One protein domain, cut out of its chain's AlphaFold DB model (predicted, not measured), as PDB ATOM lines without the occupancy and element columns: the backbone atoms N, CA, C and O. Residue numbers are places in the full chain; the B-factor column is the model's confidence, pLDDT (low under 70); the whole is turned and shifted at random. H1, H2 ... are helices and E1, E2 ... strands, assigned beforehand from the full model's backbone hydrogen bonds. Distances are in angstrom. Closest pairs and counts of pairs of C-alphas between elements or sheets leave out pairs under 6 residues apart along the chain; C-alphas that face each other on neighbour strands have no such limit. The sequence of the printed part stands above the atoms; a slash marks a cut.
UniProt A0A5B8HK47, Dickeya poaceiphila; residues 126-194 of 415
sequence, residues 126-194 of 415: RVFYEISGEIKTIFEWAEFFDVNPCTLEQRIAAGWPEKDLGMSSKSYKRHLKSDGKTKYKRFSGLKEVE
ATOM      1  N   ARG A 126      25.497 -30.841 -54.438       61.75
ATOM      2  CA  ARG A 126      24.973 -31.768 -53.419       61.75
ATOM      3  C   ARG A 126      25.395 -31.191 -52.076       61.75
ATOM      4  O   ARG A 126      26.579 -30.932 -51.889       61.75
ATOM      5  N   VAL A 127      24.435 -30.945 -51.183       63.06
ATOM      6  CA  VAL A 127      24.741 -30.548 -49.803       63.06
ATOM      7  C   VAL A 127      24.893 -31.817 -48.982       63.06
ATOM      8  O   VAL A 127      23.969 -32.636 -48.948       63.06
ATOM      9  N   PHE A 128      26.045 -31.967 -48.341       75.94
ATOM     10  CA  PHE A 128      26.325 -33.089 -47.456       75.94
ATOM     11  C   PHE A 128      26.339 -32.630 -46.007       75.94
ATOM     12  O   PHE A 128      26.745 -31.503 -45.715       75.94
ATOM     13  N   TYR A 129      25.914 -33.518 -45.120       83.12
ATOM     14  CA  TYR A 129      26.008 -33.341 -43.683       83.12
ATOM     15  C   TYR A 129      26.779 -34.509 -43.082       83.12
ATOM     16  O   TYR A 129      26.535 -35.664 -43.443       83.12
ATOM     17  N   GLU A 130      27.694 -34.185 -42.174       88.56
ATOM     18  CA  GLU A 130      28.334 -35.163 -41.298       88.56
ATOM     19  C   GLU A 130      27.452 -35.376 -40.065       88.56
ATOM     20  O   GLU A 130      27.223 -34.442 -39.290       88.56
ATOM     21  N   ILE A 131      26.921 -36.589 -39.919       85.56
ATOM     22  CA  ILE A 131      26.084 -37.022 -38.792       85.56
ATOM     23  C   ILE A 131      26.607 -38.402 -38.369       85.56
ATOM     24  O   ILE A 131      26.872 -39.237 -39.232       85.56
ATOM     25  N   SER A 132      26.856 -38.626 -37.073       82.50
ATOM     26  CA  SER A 132      27.530 -39.844 -36.573       82.50
ATOM     27  C   SER A 132      28.858 -40.204 -37.275       82.50
ATOM     28  O   SER A 132      29.226 -41.370 -37.363       82.50
ATOM     29  N   GLY A 133      29.596 -39.218 -37.799       81.31
ATOM     30  CA  GLY A 133      30.855 -39.456 -38.525       81.31
ATOM     31  C   GLY A 133      30.686 -39.972 -39.960       81.31
ATOM     32  O   GLY A 133      31.677 -40.199 -40.653       81.31
ATOM     33  N   GLU A 134      29.453 -40.110 -40.451       84.38
ATOM     34  CA  GLU A 134      29.181 -40.417 -41.852       84.38
ATOM     35  C   GLU A 134      28.780 -39.157 -42.617       84.38
ATOM     36  O   GLU A 134      27.987 -38.339 -42.153       84.38
ATOM     37  N   ILE A 135      29.306 -39.009 -43.832       84.06
ATOM     38  CA  ILE A 135      28.974 -37.890 -44.715       84.06
ATOM     39  C   ILE A 135      28.006 -38.394 -45.773       84.06
ATOM     40  O   ILE A 135      28.401 -39.119 -46.689       84.06
ATOM     41  N   LYS A 136      26.746 -37.983 -45.657       82.56
ATOM     42  CA  LYS A 136      25.702 -38.280 -46.641       82.56
ATOM     43  C   LYS A 136      24.998 -37.008 -47.075       82.56
ATOM     44  O   LYS A 136      25.092 -35.955 -46.440       82.56
ATOM     45  N   THR A 137      24.296 -37.092 -48.190       80.81
ATOM     46  CA  THR A 137      23.396 -36.029 -48.625       80.81
ATOM     47  C   THR A 137      22.207 -35.909 -47.674       80.81
ATOM     48  O   THR A 137      21.828 -36.862 -46.996       80.81
ATOM     49  N   ILE A 138      21.566 -34.738 -47.652       77.69
ATOM     50  CA  ILE A 138      20.349 -34.539 -46.849       77.69
ATOM     51  C   ILE A 138      19.226 -35.525 -47.214       77.69
ATOM     52  O   ILE A 138      18.430 -35.883 -46.356       77.69
ATOM     53  N   PHE A 139      19.169 -35.984 -48.469       73.31
ATOM     54  CA  PHE A 139      18.166 -36.941 -48.940       73.31
ATOM     55  C   PHE A 139      18.432 -38.354 -48.424       73.31
ATOM     56  O   PHE A 139      17.510 -39.003 -47.950       73.31
ATOM     57  N   GLU A 140      19.689 -38.794 -48.455       80.00
ATOM     58  CA  GLU A 140      20.091 -40.091 -47.894       80.00
ATOM     59  C   GLU A 140      19.877 -40.119 -46.374       80.00
ATOM     60  O   GLU A 140      19.404 -41.113 -45.832       80.00
ATOM     61  N   TRP A 141      20.154 -39.011 -45.677       87.31
ATOM     62  CA  TRP A 141      19.844 -38.908 -44.250       87.31
ATOM     63  C   TRP A 141      18.341 -38.889 -43.964       87.31
ATOM     64  O   TRP A 141      17.891 -39.483 -42.992       87.31
ATOM     65  N   ALA A 142      17.559 -38.207 -44.795       82.00
ATOM     66  CA  ALA A 142      16.108 -38.150 -44.667       82.00
ATOM     67  C   ALA A 142      15.462 -39.532 -44.826       82.00
ATOM     68  O   ALA A 142      14.569 -39.879 -44.058       82.00
ATOM     69  N   GLU A 143      15.958 -40.323 -45.776       83.00
ATOM     70  CA  GLU A 143      15.568 -41.721 -45.963       83.00
ATOM     71  C   GLU A 143      15.975 -42.582 -44.761       83.00
ATOM     72  O   GLU A 143      15.149 -43.320 -44.234       83.00
ATOM     73  N   PHE A 144      17.204 -42.423 -44.258       87.94
ATOM     74  CA  PHE A 144      17.683 -43.150 -43.079       87.94
ATOM     75  C   PHE A 144      16.852 -42.868 -41.818       87.94
ATOM     76  O   PHE A 144      16.560 -43.776 -41.043       87.94
ATOM     77  N   PHE A 145      16.470 -41.609 -41.606       84.88
ATOM     78  CA  PHE A 145      15.694 -41.188 -40.441       84.88
ATOM     79  C   PHE A 145      14.176 -41.328 -40.618       84.88
ATOM     80  O   PHE A 145      13.453 -41.040 -39.667       84.88
ATOM     81  N   ASP A 146      13.701 -41.734 -41.800       83.25
ATOM     82  CA  ASP A 146      12.282 -41.761 -42.183       83.25
ATOM     83  C   ASP A 146      11.558 -40.423 -41.916       83.25
ATOM     84  O   ASP A 146      10.478 -40.327 -41.326       83.25
ATOM     85  N   VAL A 147      12.203 -39.324 -42.313       80.31
ATOM     86  CA  VAL A 147      11.709 -37.957 -42.111       80.31
ATOM     87  C   VAL A 147      11.826 -37.187 -43.416       80.31
ATOM     88  O   VAL A 147      12.776 -37.345 -44.169       80.31
ATOM     89  N   ASN A 148      10.881 -36.285 -43.690       77.25
ATOM     90  CA  ASN A 148      10.955 -35.434 -44.875       77.25
ATOM     91  C   ASN A 148      12.292 -34.647 -44.920       77.25
ATOM     92  O   ASN A 148      12.639 -34.011 -43.919       77.25
ATOM     93  N   PRO A 149      13.004 -34.590 -46.066       74.69
ATOM     94  CA  PRO A 149      14.285 -33.887 -46.181       74.69
ATOM     95  C   PRO A 149      14.254 -32.431 -45.711       74.69
ATOM     96  O   PRO A 149      15.185 -31.971 -45.056       74.69
ATOM     97  N   CYS A 150      13.157 -31.716 -45.975       68.38
ATOM     98  CA  CYS A 150      12.970 -30.337 -45.524       68.38
ATOM     99  C   CYS A 150      12.826 -30.259 -43.996       68.38
ATOM    100  O   CYS A 150      13.369 -29.360 -43.353       68.38
ATOM    101  N   THR A 151      12.119 -31.215 -43.390       74.94
ATOM    102  CA  THR A 151      11.981 -31.308 -41.931       74.94
ATOM    103  C   THR A 151      13.320 -31.627 -41.275       74.94
ATOM    104  O   THR A 151      13.659 -31.012 -40.264       74.94
ATOM    105  N   LEU A 152      14.097 -32.537 -41.859       81.69
ATOM    106  CA  LEU A 152      15.435 -32.858 -41.382       81.69
ATOM    107  C   LEU A 152      16.374 -31.645 -41.487       81.69
ATOM    108  O   LEU A 152      17.040 -31.303 -40.514       81.69
ATOM    109  N   GLU A 153      16.361 -30.932 -42.616       77.88
ATOM    110  CA  GLU A 153      17.162 -29.718 -42.822       77.88
ATOM    111  C   GLU A 153      16.814 -28.626 -41.797       77.88
ATOM    112  O   GLU A 153      17.705 -28.008 -41.215       77.88
ATOM    113  N   GLN A 154      15.525 -28.434 -41.495       74.62
ATOM    114  CA  GLN A 154      15.084 -27.505 -40.451       74.62
ATOM    115  C   GLN A 154      15.557 -27.913 -39.053       74.62
ATOM    116  O   GLN A 154      15.930 -27.042 -38.268       74.62
ATOM    117  N   ARG A 155      15.543 -29.211 -38.720       83.00
ATOM    118  CA  ARG A 155      16.012 -29.725 -37.419       83.00
ATOM    119  C   ARG A 155      17.516 -29.551 -37.254       83.00
ATOM    120  O   ARG A 155      17.962 -29.087 -36.207       83.00
ATOM    121  N   ILE A 156      18.274 -29.851 -38.306       82.06
ATOM    122  CA  ILE A 156      19.720 -29.626 -38.373       82.06
ATOM    123  C   ILE A 156      20.030 -28.131 -38.222       82.06
ATOM    124  O   ILE A 156      20.858 -27.758 -37.394       82.06
ATOM    125  N   ALA A 157      19.327 -27.262 -38.956       77.56
ATOM    126  CA  ALA A 157      19.501 -25.811 -38.869       77.56
ATOM    127  C   ALA A 157      19.111 -25.243 -37.493       77.56
ATOM    128  O   ALA A 157      19.719 -24.283 -37.026       77.56
ATOM    129  N   ALA A 158      18.117 -25.845 -36.835       73.81
ATOM    130  CA  ALA A 158      17.704 -25.513 -35.474       73.81
ATOM    131  C   ALA A 158      18.585 -26.161 -34.387       73.81
ATOM    132  O   ALA A 158      18.298 -25.986 -33.206       73.81
ATOM    133  N   GLY A 159      19.621 -26.919 -34.762       78.19
ATOM    134  CA  GLY A 159      20.604 -27.498 -33.847       78.19
ATOM    135  C   GLY A 159      20.090 -28.646 -32.977       78.19
ATOM    136  O   GLY A 159      20.582 -28.833 -31.862       78.19
ATOM    137  N   TRP A 160      19.093 -29.400 -33.446       81.62
ATOM    138  CA  TRP A 160      18.506 -30.509 -32.684       81.62
ATOM    139  C   TRP A 160      19.553 -31.577 -32.319       81.62
ATOM    140  O   TRP A 160      20.485 -31.801 -33.097       81.62
ATOM    141  N   PRO A 161      19.425 -32.260 -31.166       83.00
ATOM    142  CA  PRO A 161      20.248 -33.424 -30.847       83.00
ATOM    143  C   PRO A 161      20.068 -34.529 -31.886       83.00
ATOM    144  O   PRO A 161      18.968 -34.736 -32.396       83.00
ATOM    145  N   GLU A 162      21.136 -35.271 -32.160       85.25
ATOM    146  CA  GLU A 162      21.148 -36.288 -33.216       85.25
ATOM    147  C   GLU A 162      20.074 -37.367 -33.021       85.25
ATOM    148  O   GLU A 162      19.314 -37.673 -33.937       85.25
ATOM    149  N   LYS A 163      19.927 -37.851 -31.782       82.12
ATOM    150  CA  LYS A 163      18.889 -38.810 -31.366       82.12
ATOM    151  C   LYS A 163      17.454 -38.367 -31.682       82.12
ATOM    152  O   LYS A 163      16.562 -39.204 -31.766       82.12
ATOM    153  N   ASP A 164      17.234 -37.063 -31.849       83.69
ATOM    154  CA  ASP A 164      15.915 -36.466 -32.040       83.69
ATOM    155  C   ASP A 164      15.645 -36.100 -33.517       83.69
ATOM    156  O   ASP A 164      14.526 -35.705 -33.867       83.69
ATOM    157  N   LEU A 165      16.638 -36.248 -34.408       83.19
ATOM    158  CA  LEU A 165      16.517 -35.911 -35.833       83.19
ATOM    159  C   LEU A 165      15.481 -36.768 -36.564       83.19
ATOM    160  O   LEU A 165      14.808 -36.248 -37.454       83.19
ATOM    161  N   GLY A 166      15.310 -38.029 -36.153       82.44
ATOM    162  CA  GLY A 166      14.343 -38.984 -36.707       82.44
ATOM    163  C   GLY A 166      12.965 -38.981 -36.043       82.44
ATOM    164  O   GLY A 166      12.123 -39.810 -36.368       82.44
ATOM    165  N   MET A 167      12.683 -38.077 -35.096       79.88
ATOM    166  CA  MET A 167      11.376 -38.095 -34.426       79.88
ATOM    167  C   MET A 167      10.226 -37.859 -35.412       79.88
ATOM    168  O   MET A 167      10.280 -36.961 -36.255       79.88
ATOM    169  N   SER A 168       9.125 -38.592 -35.252       71.44
ATOM    170  CA  SER A 168       7.911 -38.355 -36.039       71.44
ATOM    171  C   SER A 168       7.420 -36.909 -35.895       71.44
ATOM    172  O   SER A 168       7.425 -36.335 -34.802       71.44
ATOM    173  N   SER A 169       6.934 -36.325 -36.994       60.22
ATOM    174  CA  SER A 169       6.293 -35.001 -37.010       60.22
ATOM    175  C   SER A 169       5.082 -34.906 -36.071       60.22
ATOM    176  O   SER A 169       4.790 -33.822 -35.570       60.22
ATOM    177  N   LYS A 170       4.429 -36.035 -35.754       56.25
ATOM    178  CA  LYS A 170       3.307 -36.121 -34.800       56.25
ATOM    179  C   LYS A 170       3.743 -36.052 -33.327       56.25
ATOM    180  O   LYS A 170       2.935 -35.708 -32.473       56.25
ATOM    181  N   SER A 171       5.017 -36.322 -33.022       57.53
ATOM    182  CA  SER A 171       5.598 -36.282 -31.661       57.53
ATOM    183  C   SER A 171       6.156 -34.894 -31.286       57.53
ATOM    184  O   SER A 171       6.939 -34.729 -30.348       57.53
ATOM    185  N   TYR A 172       5.803 -33.862 -32.055       51.81
ATOM    186  CA  TYR A 172       6.443 -32.552 -32.004       51.81
ATOM    187  C   TYR A 172       6.294 -31.861 -30.638       51.81
ATOM    188  O   TYR A 172       5.248 -31.310 -30.292       51.81
ATOM    189  N   LYS A 173       7.391 -31.805 -29.878       54.78
ATOM    190  CA  LYS A 173       7.515 -30.962 -28.686       54.78
ATOM    191  C   LYS A 173       7.986 -29.571 -29.109       54.78
ATOM    192  O   LYS A 173       9.132 -29.375 -29.506       54.78
ATOM    193  N   ARG A 174       7.095 -28.586 -28.974       46.97
ATOM    194  CA  ARG A 174       7.290 -27.165 -29.339       46.97
ATOM    195  C   ARG A 174       8.534 -26.513 -28.687       46.97
ATOM    196  O   ARG A 174       8.985 -25.483 -29.176       46.97
ATOM    197  N   HIS A 175       9.099 -27.133 -27.645       47.06
ATOM    198  CA  HIS A 175      10.238 -26.652 -26.853       47.06
ATOM    199  C   HIS A 175      11.633 -27.012 -27.410       47.06
ATOM    200  O   HIS A 175      12.586 -26.322 -27.085       47.06
ATOM    201  N   LEU A 176      11.800 -27.993 -28.313       52.53
ATOM    202  CA  LEU A 176      13.149 -28.335 -28.826       52.53
ATOM    203  C   LEU A 176      13.784 -27.254 -29.723       52.53
ATOM    204  O   LEU A 176      14.975 -27.313 -30.010       52.53
ATOM    205  N   LYS A 177      13.019 -26.242 -30.153       48.31
ATOM    206  CA  LYS A 177      13.551 -25.082 -30.889       48.31
ATOM    207  C   LYS A 177      14.413 -24.149 -30.025       48.31
ATOM    208  O   LYS A 177      15.189 -23.396 -30.600       48.31
ATOM    209  N   SER A 178      14.271 -24.164 -28.695       47.28
ATOM    210  CA  SER A 178      15.067 -23.318 -27.787       47.28
ATOM    211  C   SER A 178      16.351 -23.985 -27.286       47.28
ATOM    212  O   SER A 178      17.261 -23.281 -26.862       47.28
ATOM    213  N   ASP A 179      16.437 -25.317 -27.368       52.09
ATOM    214  CA  ASP A 179      17.485 -26.107 -26.699       52.09
ATOM    215  C   ASP A 179      18.554 -26.654 -27.661       52.09
ATOM    216  O   ASP A 179      19.529 -27.276 -27.231       52.09
ATOM    217  N   GLY A 180      18.391 -26.435 -28.968       59.56
ATOM    218  CA  GLY A 180      19.297 -26.957 -29.983       59.56
ATOM    219  C   GLY A 180      20.679 -26.301 -29.944       59.56
ATOM    220  O   GLY A 180      20.862 -25.184 -30.422       59.56
ATOM    221  N   LYS A 181      21.671 -27.000 -29.377       68.94
ATOM    222  CA  LYS A 181      23.084 -26.571 -29.329       68.94
ATOM    223  C   LYS A 181      23.982 -27.315 -30.322       68.94
ATOM    224  O   LYS A 181      25.152 -26.958 -30.461       68.94
ATOM    225  N   THR A 182      23.471 -28.346 -30.993       80.00
ATOM    226  CA  THR A 182      24.277 -29.212 -31.861       80.00
ATOM    227  C   THR A 182      24.616 -28.491 -33.160       80.00
ATOM    228  O   THR A 182      23.728 -27.981 -33.841       80.00
ATOM    229  N   LYS A 183      25.898 -28.454 -33.531       81.19
ATOM    230  CA  LYS A 183      26.348 -27.929 -34.825       81.19
ATOM    231  C   LYS A 183      26.762 -29.091 -35.718       81.19
ATOM    232  O   LYS A 183      27.695 -29.809 -35.385       81.19
ATOM    233  N   TYR A 184      26.086 -29.235 -36.851       82.38
ATOM    234  CA  TYR A 184      26.414 -30.234 -37.865       82.38
ATOM    235  C   TYR A 184      27.318 -29.626 -38.932       82.38
ATOM    236  O   TYR A 184      27.093 -28.493 -39.372       82.38
ATOM    237  N   LYS A 185      28.330 -30.382 -39.367       81.38
ATOM    238  CA  LYS A 185      29.232 -29.945 -40.432       81.38
ATOM    239  C   LYS A 185      28.535 -30.098 -41.780       81.38
ATOM    240  O   LYS A 185      27.988 -31.157 -42.084       81.38
ATOM    241  N   ARG A 186      28.522 -29.020 -42.564       80.12
ATOM    242  CA  ARG A 186      27.858 -28.932 -43.868       80.12
ATOM    243  C   ARG A 186      28.905 -28.758 -44.956       80.12
ATOM    244  O   ARG A 186      29.741 -27.872 -44.836       80.12
ATOM    245  N   PHE A 187      28.774 -29.513 -46.038       73.94
ATOM    246  CA  PHE A 187      29.625 -29.402 -47.221       73.94
ATOM    247  C   PHE A 187      28.782 -28.986 -48.423       73.94
ATOM    248  O   PHE A 187      27.669 -29.479 -48.622       73.94
ATOM    249  N   SER A 188      29.306 -28.066 -49.226       61.06
ATOM    250  CA  SER A 188      28.629 -27.467 -50.382       61.06
ATOM    251  C   SER A 188      28.800 -28.259 -51.687       61.06
ATOM    252  O   SER A 188      28.179 -27.920 -52.699       61.06
ATOM    253  N   GLY A 189      29.605 -29.326 -51.681       61.47
ATOM    254  CA  GLY A 189      29.788 -30.208 -52.833       61.47
ATOM    255  C   GLY A 189      30.768 -31.356 -52.590       61.47
ATOM    256  O   GLY A 189      31.438 -31.405 -51.565       61.47
ATOM    257  N   LEU A 190      30.862 -32.261 -53.572       62.81
ATOM    258  CA  LEU A 190      31.726 -33.453 -53.531       62.81
ATOM    259  C   LEU A 190      33.202 -33.107 -53.331       62.81
ATOM    260  O   LEU A 190      33.850 -33.726 -52.503       62.81
ATOM    261  N   LYS A 191      33.695 -32.065 -54.009       62.31
ATOM    262  CA  LYS A 191      35.087 -31.617 -53.874       62.31
ATOM    263  C   LYS A 191      35.445 -31.246 -52.429       62.31
ATOM    264  O   LYS A 191      36.479 -31.650 -51.935       62.31
ATOM    265  N   GLU A 192      34.551 -30.551 -51.725       66.31
ATOM    266  CA  GLU A 192      34.763 -30.175 -50.318       66.31
ATOM    267  C   GLU A 192      34.730 -31.396 -49.382       66.31
ATOM    268  O   GLU A 192      35.426 -31.432 -48.371       66.31
ATOM    269  N   VAL A 193      33.941 -32.419 -49.731       67.88
ATOM    270  CA  VAL A 193      33.924 -33.707 -49.021       67.88
ATOM    271  C   VAL A 193      35.209 -34.497 -49.278       67.88
ATOM    272  O   VAL A 193      35.746 -35.096 -48.351       67.88
ATOM    273  N   GLU A 194      35.700 -34.518 -50.516       70.94
ATOM    274  CA  GLU A 194      36.949 -35.180 -50.909       70.94
ATOM    275  C   GLU A 194      38.159 -34.517 -50.252       70.94
ATOM    276  O   GLU A 194      38.961 -35.215 -49.640       70.94
TER     277      GLU A 194
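What this domain is: This is residues 126 to 194 of the 415 residues of a protein of Dickeya poaceiphila (UniProt A0A5B8HK47). A small antiparallel sheet of three strands, E2, E1 and E3, has the short helix H1 packed over one face, and the longer H2 follows, about perpendicular to H1. Beyond H2 a long loop, residues 158 to 175, swings out to the end of the longest axis, where residues 170 to 175 stick out; the chain then returns past the small helix H3 to the sheet edge strand E3, and H4 closes the printed part at the opposite end. The printed part has 69 residues, with four named helices and three named strands in the order E1, E2, H1, H2, H3, E3, H4; the class is mixed, helices and strands. It is compact, with a radius of gyration of the C-alphas of 11.9 A, yet elongated, with spans of 37 by 23 by 17 A.

Where its parts are: E1 covers residues 128 to 131, 9.5 A long, and begins at C-alpha 128 at (26.325, -33.089, -47.456). E2 covers residues 134 to 137, 9.9 A long, and E3 residues 185 to 187. H1 covers residues 138 to 144, 9.8 A long. H2 covers residues 149 to 157, 12.1 A long, and ends at C-alpha 157 at (19.501, -25.811, -38.869). H3 covers residues 176 to 179 and H4 residues 190 to 194, where C-alpha 194 is at (36.949, -35.180, -50.909).

How they stand to each other: The sheet runs E2, E1, E3. E1 and E2 form an antiparallel hairpin at 144 degrees, with N 129 and O 136 within hydrogen-bond range at 2.9 A. E1 and E3 are antiparallel at 158 degrees, with N 130 and O 185 within hydrogen-bond range at 3.0 A. H1 is on the sheet at a height over the sheet of 8.9 A, over E2 and slantwise to the strands, at 34 degrees to E2 on the local plane; the closest C-alphas of H1 and E1 are those of Ile 138 and Phe 128, 6.2 A apart. H1 and H2 touch, about perpendicular at 73 degrees, and their closest C-alphas, those of Ala 142 and Pro 149, are 4.9 A apart. H2 only grazes the sheet with its residues 149 to 156, and H4 only grazes it with its residues 190 to 193. H3 is not on the sheet, and it is only just apart from H2, the closest C-alphas being 8.4 A apart. In H1, H2 and H4 every O i to N i+4 pair is within hydrogen-bond range; H3 is too short for such a pair, and its one O i to N i+3 pair is not within range.

The domain as a whole: The C-alphas farthest apart are those of Arg 174 and Glu 194, at 37.5 A. The printed part has no cut. The link from H2 to H3 is long, with 18 residues; the other links are tight. Residues 170 to 175 stand free. The mean pLDDT of the printed part is 73.4, and 22 residues are under 70: residues 126 to 127, residue 150, residues 169 to 181 and residues 188 to 193.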